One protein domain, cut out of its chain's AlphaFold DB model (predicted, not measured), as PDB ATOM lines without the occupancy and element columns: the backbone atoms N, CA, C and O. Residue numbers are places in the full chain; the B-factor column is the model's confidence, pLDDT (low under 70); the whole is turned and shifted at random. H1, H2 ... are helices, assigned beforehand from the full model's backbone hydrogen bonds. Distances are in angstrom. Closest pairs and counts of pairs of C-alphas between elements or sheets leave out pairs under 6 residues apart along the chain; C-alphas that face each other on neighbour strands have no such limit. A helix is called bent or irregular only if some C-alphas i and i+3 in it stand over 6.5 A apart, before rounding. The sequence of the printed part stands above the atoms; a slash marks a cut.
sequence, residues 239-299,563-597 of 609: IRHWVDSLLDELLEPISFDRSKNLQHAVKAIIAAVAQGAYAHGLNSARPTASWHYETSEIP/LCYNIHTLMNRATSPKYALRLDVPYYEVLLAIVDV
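This is residues 239 to 299 and 563 to 597 of the 609 residues of the protein "Transposase family protein" of Natronobacterium gregoryi (strain ATCC 43098 / DSM 3393 / CCM 3738 / CIP 104747 / IAM 13177 / JCM 8860 / NBRC 102187 / NCIMB 2189 / SP2) (UniProt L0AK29). Five short helices make a crossed cluster: H5 lies in its middle with H1, H2 and H4 packed round it, while H3 packs crosswise on residues 272 to 276 of H2. Two long loops, residues 252 to 265 and 572 to 586, reach toward the two ends of the longest axis. The printed part has 96 residues, with the named helices H1, H2, H3, H4 and H5 in that order along the chain and no named strand; the class is all helix. The whole is compact, with a radius of gyration of the C-alphas of 13.8 A, and spans 39 by 28 by 19 A.

H1, residues 239 to 251, begins at C-alpha 239 at (49.997, -36.138, -7.178) and is 17.7 A from first to last C-alpha. H2, residues 266 to 278, is 18.7 A long and begins at C-alpha 266 at (40.009, -53.592, -4.720). H3, residues 282 to 289, is 11.2 A long; it is irregular, but only just: C-alphas 283 and 286 are 6.9 A apart. H4, residues 563 to 571, measures 12.4 A. H5, residues 587 to 597, measures 15.7 A and ends at C-alpha 597 at (45.729, -42.494, -0.863).

H1 touches H5 with residues 239 to 244 alone, about perpendicular at 75 degrees; their closest C-alphas, of Arg 240 and Ala 593, are 5.4 A apart. H1 and H2 only just touch, with 3 pairs of C-alphas within 8 A, the closest those of Leu 247 and Lys 267 at 7.4 A. H1 touches H4 at a steep tilt of 48 degrees, opposite ways, the closest C-alphas being those of Trp 242 and Met 571, 7.3 A apart. H2 touches H5, opposite ways at a tilt of 36 degrees, only just steep; the closest C-alphas, of Ala 271 and Val 595, are 4.8 A apart. H2 touches H3 with residues 272 to 276 alone, about perpendicular at 85 degrees, the C-alphas of Gly 276 and Leu 282 coming closest at 4.2 A. H4 touches H5, about perpendicular at 78 degrees, with the closest C-alphas those of His 568 and Tyr 587 at 6.1 A. H3 is apart from H1 and H4, and only just apart from H5, at 8.2 A. Every O i to N i+4 pair is within hydrogen-bond range in H1, H2, H4 and H5; in H3 it is 2 of 4.

The two C-alphas farthest apart, those of Asn 261 and Arg 582, are 40.8 A apart. The links H1 to H2 and H4 to H5 are long, and H2 to H3 is tight. Residues 300 to 562 are not printed, and C-alphas 299 and 563 are 19.0 A apart across the cut. The mean pLDDT of the printed part is 89.3; residue 255 and residues 257 to 263 are under 70.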
ATOM      1  N   ILE A 239      49.789 -34.732  -6.809       95.00
ATOM      2  CA  ILE A 239      49.997 -36.138  -7.178       95.00
ATOM      3  C   ILE A 239      48.946 -37.035  -6.508       95.00
ATOM      4  O   ILE A 239      48.363 -37.889  -7.172       95.00
ATOM      5  N   ARG A 240      48.675 -36.840  -5.210       95.25
ATOM      6  CA  ARG A 240      47.655 -37.615  -4.482       95.25
ATOM      7  C   ARG A 240      46.268 -37.421  -5.064       95.25
ATOM      8  O   ARG A 240      45.594 -38.412  -5.306       95.25
ATOM      9  N   HIS A 241      45.871 -36.176  -5.319       93.19
ATOM     10  CA  HIS A 241      44.562 -35.883  -5.890       93.19
ATOM     11  C   HIS A 241      44.400 -36.540  -7.264       93.19
ATOM     12  O   HIS A 241      43.405 -37.209  -7.512       93.19
ATOM     13  N   TRP A 242      45.409 -36.422  -8.135       93.19
ATOM     14  CA  TRP A 242      45.443 -37.139  -9.412       93.19
ATOM     15  C   TRP A 242      45.192 -38.634  -9.241       93.19
ATOM     16  O   TRP A 242      44.324 -39.202  -9.899       93.19
ATOM     17  N   VAL A 243      45.971 -39.275  -8.369       96.06
ATOM     18  CA  VAL A 243      45.888 -40.718  -8.171       96.06
ATOM     19  C   VAL A 243      44.542 -41.112  -7.576       96.06
ATOM     20  O   VAL A 243      43.963 -42.085  -8.043       96.06
ATOM     21  N   ASP A 244      44.027 -40.383  -6.592       94.06
ATOM     22  CA  ASP A 244      42.745 -40.705  -5.973       94.06
ATOM     23  C   ASP A 244      41.593 -40.610  -6.984       94.06
ATOM     24  O   ASP A 244      40.893 -41.603  -7.199       94.06
ATOM     25  N   SER A 245      41.499 -39.488  -7.716       91.75
ATOM     26  CA  SER A 245      40.497 -39.300  -8.774       91.75
ATOM     27  C   SER A 245      40.584 -40.390  -9.847       91.75
ATOM     28  O   SER A 245      39.575 -40.993 -10.214       91.75
ATOM     29  N   LEU A 246      41.796 -40.704 -10.321       94.31
ATOM     30  CA  LEU A 246      41.999 -41.733 -11.342       94.31
ATOM     31  C   LEU A 246      41.667 -43.135 -10.828       94.31
ATOM     32  O   LEU A 246      41.089 -43.928 -11.565       94.31
ATOM     33  N   LEU A 247      42.042 -43.480  -9.595       93.25
ATOM     34  CA  LEU A 247      41.776 -44.809  -9.051       93.25
ATOM     35  C   LEU A 247      40.285 -45.045  -8.825       93.25
ATOM     36  O   LEU A 247      39.833 -46.165  -9.063       93.25
ATOM     37  N   ASP A 248      39.522 -44.049  -8.374       89.06
ATOM     38  CA  ASP A 248      38.066 -44.197  -8.266       89.06
ATOM     39  C   ASP A 248      37.428 -44.465  -9.622       89.06
ATOM     40  O   ASP A 248      36.675 -45.429  -9.779       89.06
ATOM     41  N   GLU A 249      37.798 -43.675 -10.624       91.44
ATOM     42  CA  GLU A 249      37.193 -43.770 -11.944       91.44
ATOM     43  C   GLU A 249      37.627 -45.030 -12.712       91.44
ATOM     44  O   GLU A 249      36.810 -45.676 -13.370       91.44
ATOM     45  N   LEU A 250      38.904 -45.418 -12.622       92.44
ATOM     46  CA  LEU A 250      39.458 -46.572 -13.341       92.44
ATOM     47  C   LEU A 250      39.061 -47.910 -12.720       92.44
ATOM     48  O   LEU A 250      38.968 -48.905 -13.440       92.44
ATOM     49  N   LEU A 251      38.878 -47.968 -11.397       88.56
ATOM     50  CA  LEU A 251      38.625 -49.225 -10.690       88.56
ATOM     51  C   LEU A 251      37.134 -49.507 -10.465       88.56
ATOM     52  O   LEU A 251      36.817 -50.624 -10.051       88.56
ATOM     53  N   GLU A 252      36.229 -48.571 -10.778       81.69
ATOM     54  CA  GLU A 252      34.772 -48.778 -10.733       81.69
ATOM     55  C   GLU A 252      34.322 -50.093 -11.416       81.69
ATOM     56  O   GLU A 252      33.538 -50.836 -10.816       81.69
ATOM     57  N   PRO A 253      34.848 -50.482 -12.603       72.31
ATOM     58  CA  PRO A 253      34.448 -51.727 -13.267       72.31
ATOM     59  C   PRO A 253      34.975 -53.006 -12.593       72.31
ATOM     60  O   PRO A 253      34.564 -54.114 -12.948       72.31
ATOM     61  N   ILE A 254      35.918 -52.898 -11.650       75.19
ATOM     62  CA  ILE A 254      36.616 -54.048 -11.074       75.19
ATOM     63  C   ILE A 254      35.941 -54.494  -9.782       75.19
ATOM     64  O   ILE A 254      36.117 -53.911  -8.713       75.19
ATOM     65  N   SER A 255      35.275 -55.642  -9.844       69.19
ATOM     66  CA  SER A 255      34.713 -56.296  -8.659       69.19
ATOM     67  C   SER A 255      35.448 -57.577  -8.254       69.19
ATOM     68  O   SER A 255      35.334 -57.979  -7.097       69.19
ATOM     69  N   PHE A 256      36.209 -58.214  -9.161       70.12
ATOM     70  CA  PHE A 256      36.720 -59.597  -9.036       70.12
ATOM     71  C   PHE A 256      35.643 -60.613  -8.594       70.12
ATOM     72  O   PHE A 256      35.938 -61.500  -7.786       70.12
ATOM     73  N   ASP A 257      34.391 -60.388  -9.014       61.56
ATOM     74  CA  ASP A 257      33.191 -61.148  -8.624       61.56
ATOM     75  C   ASP A 257      33.104 -61.426  -7.109       61.56
ATOM     76  O   ASP A 257      32.794 -62.515  -6.615       61.56
ATOM     77  N   ARG A 258      33.477 -60.416  -6.318       61.16
ATOM     78  CA  ARG A 258      33.591 -60.540  -4.867       61.16
ATOM     79  C   ARG A 258      32.228 -60.468  -4.189       61.16
ATOM     80  O   ARG A 258      31.507 -59.482  -4.302       61.16
ATOM     81  N   SER A 259      31.927 -61.468  -3.357       53.16
ATOM     82  CA  SER A 259      30.843 -61.366  -2.368       53.16
ATOM     83  C   SER A 259      31.146 -60.288  -1.308       53.16
ATOM     84  O   SER A 259      32.308 -60.018  -1.005       53.16
ATOM     85  N   LYS A 260      30.101 -59.702  -0.695       49.38
ATOM     86  CA  LYS A 260      30.151 -58.563   0.258       49.38
ATOM     87  C   LYS A 260      31.036 -58.740   1.519       49.38
ATOM     88  O   LYS A 260      31.125 -57.812   2.310       49.38
ATOM     89  N   ASN A 261      31.684 -59.891   1.724       46.78
ATOM     90  CA  ASN A 261      32.360 -60.280   2.974       46.78
ATOM     91  C   ASN A 261      33.895 -60.421   2.858       46.78
ATOM     92  O   ASN A 261      34.488 -61.263   3.535       46.78
ATOM     93  N   LEU A 262      34.567 -59.649   1.999       61.25
ATOM     94  CA  LEU A 262      36.034 -59.677   1.922       61.25
ATOM     95  C   LEU A 262      36.692 -58.593   2.774       61.25
ATOM     96  O   LEU A 262      36.246 -57.456   2.823       61.25
ATOM     97  N   GLN A 263      37.805 -58.978   3.403       69.44
ATOM     98  CA  GLN A 263      38.588 -58.157   4.331       69.44
ATOM     99  C   GLN A 263      39.219 -56.906   3.686       69.44
ATOM    100  O   GLN A 263      39.518 -55.960   4.403       69.44
ATOM    101  N   HIS A 264      39.446 -56.897   2.366       78.50
ATOM    102  CA  HIS A 264      40.149 -55.811   1.674       78.50
ATOM    103  C   HIS A 264      39.424 -55.390   0.389       78.50
ATOM    104  O   HIS A 264      39.028 -56.241  -0.418       78.50
ATOM    105  N   ALA A 265      39.322 -54.076   0.176       84.31
ATOM    106  CA  ALA A 265      38.810 -53.471  -1.051       84.31
ATOM    107  C   ALA A 265      39.710 -53.767  -2.270       84.31
ATOM    108  O   ALA A 265      40.838 -54.248  -2.139       84.31
ATOM    109  N   VAL A 266      39.215 -53.487  -3.481       86.31
ATOM    110  CA  VAL A 266      40.009 -53.592  -4.720       86.31
ATOM    111  C   VAL A 266      41.202 -52.636  -4.687       86.31
ATOM    112  O   VAL A 266      42.327 -53.103  -4.872       86.31
ATOM    113  N   LYS A 267      40.973 -51.357  -4.347       91.06
ATOM    114  CA  LYS A 267      42.025 -50.340  -4.163       91.06
ATOM    115  C   LYS A 267      43.167 -50.859  -3.277       91.06
ATOM    116  O   LYS A 267      44.323 -50.810  -3.679       91.06
ATOM    117  N   ALA A 268      42.848 -51.491  -2.142       93.00
ATOM    118  CA  ALA A 268      43.839 -52.052  -1.214       93.00
ATOM    119  C   ALA A 268      44.739 -53.135  -1.835       93.00
ATOM    120  O   ALA A 268      45.878 -53.311  -1.408       93.00
ATOM    121  N   ILE A 269      44.261 -53.876  -2.835       92.00
ATOM    122  CA  ILE A 269      45.072 -54.879  -3.539       92.00
ATOM    123  C   ILE A 269      45.929 -54.235  -4.617       92.00
ATOM    124  O   ILE A 269      47.078 -54.642  -4.771       92.00
ATOM    125  N   ILE A 270      45.414 -53.213  -5.304       93.62
ATOM    126  CA  ILE A 270      46.214 -52.424  -6.244       93.62
ATOM    127  C   ILE A 270      47.360 -51.731  -5.500       93.62
ATOM    128  O   ILE A 270      48.509 -51.875  -5.907       93.62
ATOM    129  N   ALA A 271      47.085 -51.117  -4.348       96.31
ATOM    130  CA  ALA A 271      48.100 -50.523  -3.482       96.31
ATOM    131  C   ALA A 271      49.144 -51.538  -2.992       96.31
ATOM    132  O   ALA A 271      50.331 -51.235  -2.975       96.31
ATOM    133  N   ALA A 272      48.754 -52.780  -2.686       96.25
ATOM    134  CA  ALA A 272      49.721 -53.817  -2.312       96.25
ATOM    135  C   ALA A 272      50.652 -54.187  -3.474       96.25
ATOM    136  O   ALA A 272      51.830 -54.471  -3.260       96.25
ATOM    137  N   VAL A 273      50.125 -54.204  -4.701       96.38
ATOM    138  CA  VAL A 273      50.913 -54.457  -5.913       96.38
ATOM    139  C   VAL A 273      51.819 -53.265  -6.221       96.38
ATOM    140  O   VAL A 273      52.995 -53.489  -6.491       96.38
ATOM    141  N   ALA A 274      51.331 -52.027  -6.096       97.56
ATOM    142  CA  ALA A 274      52.130 -50.811  -6.266       97.56
ATOM    143  C   ALA A 274      53.268 -50.726  -5.236       97.56
ATOM    144  O   ALA A 274      54.427 -50.544  -5.606       97.56
ATOM    145  N   GLN A 275      52.974 -50.991  -3.958       97.50
ATOM    146  CA  GLN A 275      53.992 -51.127  -2.916       97.50
ATOM    147  C   GLN A 275      54.965 -52.270  -3.231       97.50
ATOM    148  O   GLN A 275      56.159 -52.164  -2.970       97.50
ATOM    149  N   GLY A 276      54.469 -53.378  -3.786       96.69
ATOM    150  CA  GLY A 276      55.298 -54.490  -4.236       96.69
ATOM    151  C   GLY A 276      56.234 -54.109  -5.381       96.69
ATOM    152  O   GLY A 276      57.360 -54.589  -5.399       96.69
ATOM    153  N   ALA A 277      55.810 -53.250  -6.309       96.56
ATOM    154  CA  ALA A 277      56.668 -52.732  -7.373       96.56
ATOM    155  C   ALA A 277      57.760 -51.835  -6.779       96.56
ATOM    156  O   ALA A 277      58.939 -52.069  -7.021       96.56
ATOM    157  N   TYR A 278      57.378 -50.906  -5.897       96.75
ATOM    158  CA  TYR A 278      58.315 -50.025  -5.194       96.75
ATOM    159  C   TYR A 278      59.334 -50.798  -4.333       96.75
ATOM    160  O   TYR A 278      60.512 -50.459  -4.287       96.75
ATOM    161  N   ALA A 279      58.895 -51.863  -3.659       95.75
ATOM    162  CA  ALA A 279      59.719 -52.664  -2.753       95.75
ATOM    163  C   ALA A 279      60.367 -53.901  -3.413       95.75
ATOM    164  O   ALA A 279      60.822 -54.796  -2.693       95.75
ATOM    165  N   HIS A 280      60.382 -53.985  -4.750       91.19
ATOM    166  CA  HIS A 280      60.972 -55.094  -5.517       91.19
ATOM    167  C   HIS A 280      60.452 -56.493  -5.123       91.19
ATOM    168  O   HIS A 280      61.192 -57.472  -5.027       91.19
ATOM    169  N   GLY A 281      59.149 -56.611  -4.874       92.88
ATOM    170  CA  GLY A 281      58.469 -57.891  -4.708       92.88
ATOM    171  C   GLY A 281      57.210 -57.827  -3.848       92.88
ATOM    172  O   GLY A 281      57.149 -57.170  -2.810       92.88
ATOM    173  N   LEU A 282      56.201 -58.618  -4.220       93.12
ATOM    174  CA  LEU A 282      54.908 -58.634  -3.520       93.12
ATOM    175  C   LEU A 282      55.005 -59.107  -2.054       93.12
ATOM    176  O   LEU A 282      54.205 -58.702  -1.214       93.12
ATOM    177  N   ASN A 283      55.982 -59.957  -1.721       94.56
ATOM    178  CA  ASN A 283      56.219 -60.383  -0.333       94.56
ATOM    179  C   ASN A 283      56.795 -59.257   0.540       94.56
ATOM    180  O   ASN A 283      56.566 -59.256   1.748       94.56
ATOM    181  N   SER A 284      57.502 -58.299  -0.067       95.38
ATOM    182  CA  SER A 284      58.081 -57.134   0.609       95.38
ATOM    183  C   SER A 284      57.052 -56.029   0.853       95.38
ATOM    184  O   SER A 284      57.279 -55.169   1.702       95.38
ATOM    185  N   ALA A 285      55.902 -56.070   0.167       95.81
ATOM    186  CA  ALA A 285      54.902 -55.009   0.208       95.81
ATOM    187  C   ALA A 285      54.379 -54.724   1.626       95.81
ATOM    188  O   ALA A 285      54.548 -53.627   2.148       95.81
ATOM    189  N   ARG A 286      53.798 -55.731   2.294       96.44
ATOM    190  CA  ARG A 286      53.232 -55.546   3.641       96.44
ATOM    191  C   ARG A 286      54.280 -55.175   4.697       96.44
ATOM    192  O   ARG A 286      54.022 -54.217   5.418       96.44
ATOM    193  N   PRO A 287      55.435 -55.865   4.803       96.62
ATOM    194  CA  PRO A 287      56.462 -55.502   5.778       96.62
ATOM    195  C   PRO A 287      56.991 -54.075   5.622       96.62
ATOM    196  O   PRO A 287      57.285 -53.434   6.624       96.62
ATOM    197  N   THR A 288      57.114 -53.569   4.389       96.62
ATOM    198  CA  THR A 288      57.621 -52.210   4.141       96.62
ATOM    199  C   THR A 288      56.545 -51.152   4.377       96.62
ATOM    200  O   THR A 288      56.794 -50.193   5.099       96.62
ATOM    201  N   ALA A 289      55.320 -51.355   3.885       96.56
ATOM    202  CA  ALA A 289      54.224 -50.416   4.124       96.56
ATOM    203  C   ALA A 289      53.810 -50.340   5.607       96.56
ATOM    204  O   ALA A 289      53.449 -49.266   6.079       96.56
ATOM    205  N   SER A 290      53.926 -51.423   6.389       96.19
ATOM    206  CA  SER A 290      53.531 -51.429   7.813       96.19
ATOM    207  C   SER A 290      54.339 -50.495   8.727       96.19
ATOM    208  O   SER A 290      53.944 -50.258   9.874       96.19
ATOM    209  N   TRP A 291      55.472 -49.971   8.246       95.38
ATOM    210  CA  TRP A 291      56.218 -48.923   8.948       95.38
ATOM    211  C   TRP A 291      55.462 -47.592   8.973       95.38
ATOM    212  O   TRP A 291      55.599 -46.846   9.938       95.38
ATOM    213  N   HIS A 292      54.646 -47.323   7.951       95.38
ATOM    214  CA  HIS A 292      53.959 -46.045   7.763       95.38
ATOM    215  C   HIS A 292      52.435 -46.158   7.841       95.38
ATOM    216  O   HIS A 292      51.790 -45.195   8.242       95.38
ATOM    217  N   TYR A 293      51.860 -47.321   7.518       96.50
ATOM    218  CA  TYR A 293      50.414 -47.500   7.362       96.50
ATOM    219  C   TYR A 293      49.826 -48.625   8.222       96.50
ATOM    220  O   TYR A 293      50.536 -49.529   8.687       96.50
ATOM    221  N   GLU A 294      48.512 -48.571   8.432       95.31
ATOM    222  CA  GLU A 294      47.778 -49.521   9.259       95.31
ATOM    223  C   GLU A 294      47.868 -50.951   8.719       95.31
ATOM    224  O   GLU A 294      47.413 -51.310   7.633       95.31
ATOM    225  N   THR A 295      48.468 -51.829   9.522       94.00
ATOM    226  CA  THR A 295      48.864 -53.170   9.070       94.00
ATOM    227  C   THR A 295      47.670 -54.076   8.753       94.00
ATOM    228  O   THR A 295      47.816 -55.058   8.020       94.00
ATOM    229  N   SER A 296      46.494 -53.785   9.314       91.25
ATOM    230  CA  SER A 296      45.247 -54.509   9.046       91.25
ATOM    231  C   SER A 296      44.680 -54.247   7.654       91.25
ATOM    232  O   SER A 296      43.966 -55.109   7.145       91.25
ATOM    233  N   GLU A 297      45.002 -53.110   7.038       91.62
ATOM    234  CA  GLU A 297      44.485 -52.715   5.723       91.62
ATOM    235  C   GLU A 297      45.302 -53.306   4.575       91.62
ATOM    236  O   GLU A 297      44.765 -53.502   3.486       91.62
ATOM    237  N   ILE A 298      46.565 -53.663   4.834       94.62
ATOM    238  CA  ILE A 298      47.533 -54.084   3.817       94.62
ATOM    239  C   ILE A 298      47.439 -55.604   3.549       94.62
ATOM    240  O   ILE A 298      47.811 -56.425   4.408       94.62
ATOM    241  N   PRO A 299      47.003 -56.031   2.348       94.12
ATOM    242  CA  PRO A 299      46.998 -57.434   1.954       94.12
ATOM    243  C   PRO A 299      48.404 -58.049   1.934       94.12
ATOM    244  O   PRO A 299      49.382 -57.456   1.487       94.12
ATOM    245  N   LEU A 563      48.481 -50.188 -15.876       95.19
ATOM    246  CA  LEU A 563      47.693 -49.163 -15.189       95.19
ATOM    247  C   LEU A 563      48.594 -48.096 -14.544       95.19
ATOM    248  O   LEU A 563      48.434 -46.913 -14.835       95.19
ATOM    249  N   CYS A 564      49.571 -48.498 -13.724       96.25
ATOM    250  CA  CYS A 564      50.499 -47.567 -13.070       96.25
ATOM    251  C   CYS A 564      51.314 -46.756 -14.087       96.25
ATOM    252  O   CYS A 564      51.498 -45.553 -13.912       96.25
ATOM    253  N   TYR A 565      51.771 -47.402 -15.165       95.88
ATOM    254  CA  TYR A 565      52.469 -46.740 -16.265       95.88
ATOM    255  C   TYR A 565      51.598 -45.672 -16.932       95.88
ATOM    256  O   TYR A 565      52.047 -44.555 -17.155       95.88
ATOM    257  N   ASN A 566      50.345 -46.005 -17.233       95.94
ATOM    258  CA  ASN A 566      49.417 -45.094 -17.888       95.94
ATOM    259  C   ASN A 566      49.051 -43.895 -17.001       95.94
ATOM    260  O   ASN A 566      49.029 -42.776 -17.504       95.94
ATOM    261  N   ILE A 567      48.834 -44.110 -15.695       95.94
ATOM    262  CA  ILE A 567      48.640 -43.029 -14.710       95.94
ATOM    263  C   ILE A 567      49.858 -42.102 -14.714       95.94
ATOM    264  O   ILE A 567      49.719 -40.895 -14.889       95.94
ATOM    265  N   HIS A 568      51.059 -42.671 -14.605       94.31
ATOM    266  CA  HIS A 568      52.306 -41.914 -14.654       94.31
ATOM    267  C   HIS A 568      52.448 -41.099 -15.947       94.31
ATOM    268  O   HIS A 568      52.759 -39.912 -15.895       94.31
ATOM    269  N   THR A 569      52.197 -41.706 -17.109       92.31
ATOM    270  CA  THR A 569      52.281 -41.006 -18.397       92.31
ATOM    271  C   THR A 569      51.241 -39.890 -18.505       92.31
ATOM    272  O   THR A 569      51.565 -38.833 -19.031       92.31
ATOM    273  N   LEU A 570      50.017 -40.085 -17.999       92.75
ATOM    274  CA  LEU A 570      48.969 -39.060 -18.024       92.75
ATOM    275  C   LEU A 570      49.338 -37.858 -17.144       92.75
ATOM    276  O   LEU A 570      49.265 -36.722 -17.603       92.75
ATOM    277  N   MET A 571      49.797 -38.105 -15.912       90.75
ATOM    278  CA  MET A 571      50.179 -37.051 -14.960       90.75
ATOM    279  C   MET A 571      51.339 -36.187 -15.465       90.75
ATOM    280  O   MET A 571      51.348 -34.985 -15.241       90.75
ATOM    281  N   ASN A 572      52.286 -36.792 -16.185       88.62
ATOM    282  CA  ASN A 572      53.410 -36.094 -16.814       88.62
ATOM    283  C   ASN A 572      53.037 -35.388 -18.129       88.62
ATOM    284  O   ASN A 572      53.907 -34.913 -18.854       88.62
ATOM    285  N   ARG A 573      51.759 -35.386 -18.521       86.56
ATOM    286  CA  ARG A 573      51.317 -34.853 -19.819       86.56
ATOM    287  C   ARG A 573      50.043 -34.025 -19.762       86.56
ATOM    288  O   ARG A 573      49.634 -33.507 -20.797       86.56
ATOM    289  N   ALA A 574      49.445 -33.887 -18.590       86.12
ATOM    290  CA  ALA A 574      48.259 -33.084 -18.344       86.12
ATOM    291  C   ALA A 574      48.416 -32.323 -17.024       86.12
ATOM    292  O   ALA A 574      49.114 -32.771 -16.112       86.12
ATOM    293  N   THR A 575      47.755 -31.173 -16.911       85.75
ATOM    294  CA  THR A 575      47.714 -30.423 -15.649       85.75
ATOM    295  C   THR A 575      46.880 -31.162 -14.612       85.75
ATOM    296  O   THR A 575      45.894 -31.815 -14.959       85.75
ATOM    297  N   SER A 576      47.234 -31.030 -13.334       87.12
ATOM    298  CA  SER A 576      46.434 -31.611 -12.258       87.12
ATOM    299  C   SER A 576      45.005 -31.072 -12.235       87.12
ATOM    300  O   SER A 576      44.813 -29.872 -12.406       87.12
ATOM    301  N   PRO A 577      43.992 -31.936 -12.043       82.62
ATOM    302  CA  PRO A 577      42.596 -31.537 -12.209       82.62
ATOM    303  C   PRO A 577      42.115 -30.562 -11.129       82.62
ATOM    304  O   PRO A 577      41.270 -29.730 -11.415       82.62
ATOM    305  N   LYS A 578      42.659 -30.641  -9.905       86.81
ATOM    306  CA  LYS A 578      42.291 -29.738  -8.800       86.81
ATOM    307  C   LYS A 578      43.159 -28.491  -8.745       86.81
ATOM    308  O   LYS A 578      42.658 -27.382  -8.774       86.81
ATOM    309  N   TYR A 579      44.475 -28.676  -8.691       88.25
ATOM    310  CA  TYR A 579      45.380 -27.546  -8.481       88.25
ATOM    311  C   TYR A 579      45.832 -26.890  -9.775       88.25
ATOM    312  O   TYR A 579      46.560 -25.911  -9.703       88.25
ATOM    313  N   ALA A 580      45.463 -27.422 -10.945       86.94
ATOM    314  CA  ALA A 580      45.963 -26.954 -12.230       86.94
ATOM    315  C   ALA A 580      47.483 -26.751 -12.173       86.94
ATOM    316  O   ALA A 580      47.977 -25.639 -12.289       86.94
ATOM    317  N   LEU A 581      48.222 -27.819 -11.867       86.56
ATOM    318  CA  LEU A 581      49.681 -27.796 -11.797       86.56
ATOM    319  C   LEU A 581      50.266 -28.706 -12.858       86.56
ATOM    320  O   LEU A 581      49.794 -29.826 -13.073       86.56
ATOM    321  N   ARG A 582      51.335 -28.234 -13.486       84.00
ATOM    322  CA  ARG A 582      52.208 -29.054 -14.318       84.00
ATOM    323  C   ARG A 582      53.146 -29.841 -13.421       84.00
ATOM    324  O   ARG A 582      53.702 -29.302 -12.468       84.00
ATOM    325  N   LEU A 583      53.284 -31.130 -13.704       84.56
ATOM    326  CA  LEU A 583      54.057 -32.039 -12.872       84.56
ATOM    327  C   LEU A 583      55.068 -32.801 -13.732       84.56
ATOM    328  O   LEU A 583      54.714 -33.311 -14.790       84.56
ATOM    329  N   ASP A 584      56.292 -32.922 -13.222       83.88
ATOM    330  CA  ASP A 584      57.286 -33.908 -13.655       83.88
ATOM    331  C   ASP A 584      57.427 -34.942 -12.531       83.88
ATOM    332  O   ASP A 584      58.055 -34.694 -11.498       83.88
ATOM    333  N   VAL A 585      56.696 -36.046 -12.650       88.31
ATOM    334  CA  VAL A 585      56.509 -37.066 -11.616       88.31
ATOM    335  C   VAL A 585      57.298 -38.312 -11.985       88.31
ATOM    336  O   VAL A 585      56.928 -38.983 -12.945       88.31
ATOM    337  N   PRO A 586      58.314 -38.713 -11.207       91.06
ATOM    338  CA  PRO A 586      58.957 -39.999 -11.416       91.06
ATOM    339  C   PRO A 586      58.021 -41.155 -11.024       91.06
ATOM    340  O   PRO A 586      57.223 -41.056 -10.090       91.06
ATOM    341  N   TYR A 587      58.165 -42.303 -11.689       92.88
ATOM    342  CA  TYR A 587      57.296 -43.476 -11.502       92.88
ATOM    343  C   TYR A 587      57.113 -43.908 -10.038       92.88
ATOM    344  O   TYR A 587      56.013 -44.300  -9.645       92.88
ATOM    345  N   TYR A 588      58.161 -43.826  -9.213       95.31
ATOM    346  CA  TYR A 588      58.098 -44.277  -7.823       95.31
ATOM    347  C   TYR A 588      57.189 -43.395  -6.963       95.31
ATOM    348  O   TYR A 588      56.593 -43.898  -6.016       95.31
ATOM    349  N   GLU A 589      57.025 -42.113  -7.297       95.94
ATOM    350  CA  GLU A 589      56.085 -41.241  -6.592       95.94
ATOM    351  C   GLU A 589      54.637 -41.586  -6.917       95.94
ATOM    352  O   GLU A 589      53.803 -41.552  -6.020       95.94
ATOM    353  N   VAL A 590      54.341 -42.004  -8.153       96.75
ATOM    354  CA  VAL A 590      53.012 -42.521  -8.514       96.75
ATOM    355  C   VAL A 590      52.713 -43.795  -7.728       96.75
ATOM    356  O   VAL A 590      51.637 -43.925  -7.147       96.75
ATOM    357  N   LEU A 591      53.678 -44.719  -7.641       97.88
ATOM    358  CA  LEU A 591      53.527 -45.941  -6.844       97.88
ATOM    359  C   LEU A 591      53.281 -45.624  -5.364       97.88
ATOM    360  O   LEU A 591      52.379 -46.203  -4.761       97.88
ATOM    361  N   LEU A 592      54.048 -44.698  -4.784       97.19
ATOM    362  CA  LEU A 592      53.884 -44.279  -3.393       97.19
ATOM    363  C   LEU A 592      52.563 -43.540  -3.163       97.19
ATOM    364  O   LEU A 592      51.920 -43.784  -2.148       97.19
ATOM    365  N   ALA A 593      52.125 -42.695  -4.095       97.56
ATOM    366  CA  ALA A 593      50.846 -42.002  -4.004       97.56
ATOM    367  C   ALA A 593      49.666 -42.982  -4.056       97.56
ATOM    368  O   ALA A 593      48.762 -42.856  -3.240       97.56
ATOM    369  N   ILE A 594      49.710 -44.017  -4.909       97.62
ATOM    370  CA  ILE A 594      48.706 -45.103  -4.917       97.62
ATOM    371  C   ILE A 594      48.613 -45.769  -3.539       97.62
ATOM    372  O   ILE A 594      47.530 -46.144  -3.102       97.62
ATOM    373  N   VAL A 595      49.738 -45.936  -2.848       97.31
ATOM    374  CA  VAL A 595      49.766 -46.518  -1.502       97.31
ATOM    375  C   VAL A 595      49.206 -45.535  -0.470       97.31
ATOM    376  O   VAL A 595      48.379 -45.928   0.349       97.31
ATOM    377  N   ASP A 596      49.625 -44.271  -0.533       96.38
ATOM    378  CA  ASP A 596      49.301 -43.223   0.443       96.38
ATOM    379  C   ASP A 596      47.824 -42.807   0.409       96.38
ATOM    380  O   ASP A 596      47.262 -42.528   1.461       96.38
ATOM    381  N   VAL A 597      47.172 -42.807  -0.763       95.88
ATOM    382  CA  VAL A 597      45.729 -42.494  -0.863       95.88
ATOM    383  C   VAL A 597      44.834 -43.666  -0.453       95.88
ATOM    384  O   VAL A 597      43.658 -43.483  -0.160       95.88
TER     385      VAL A 597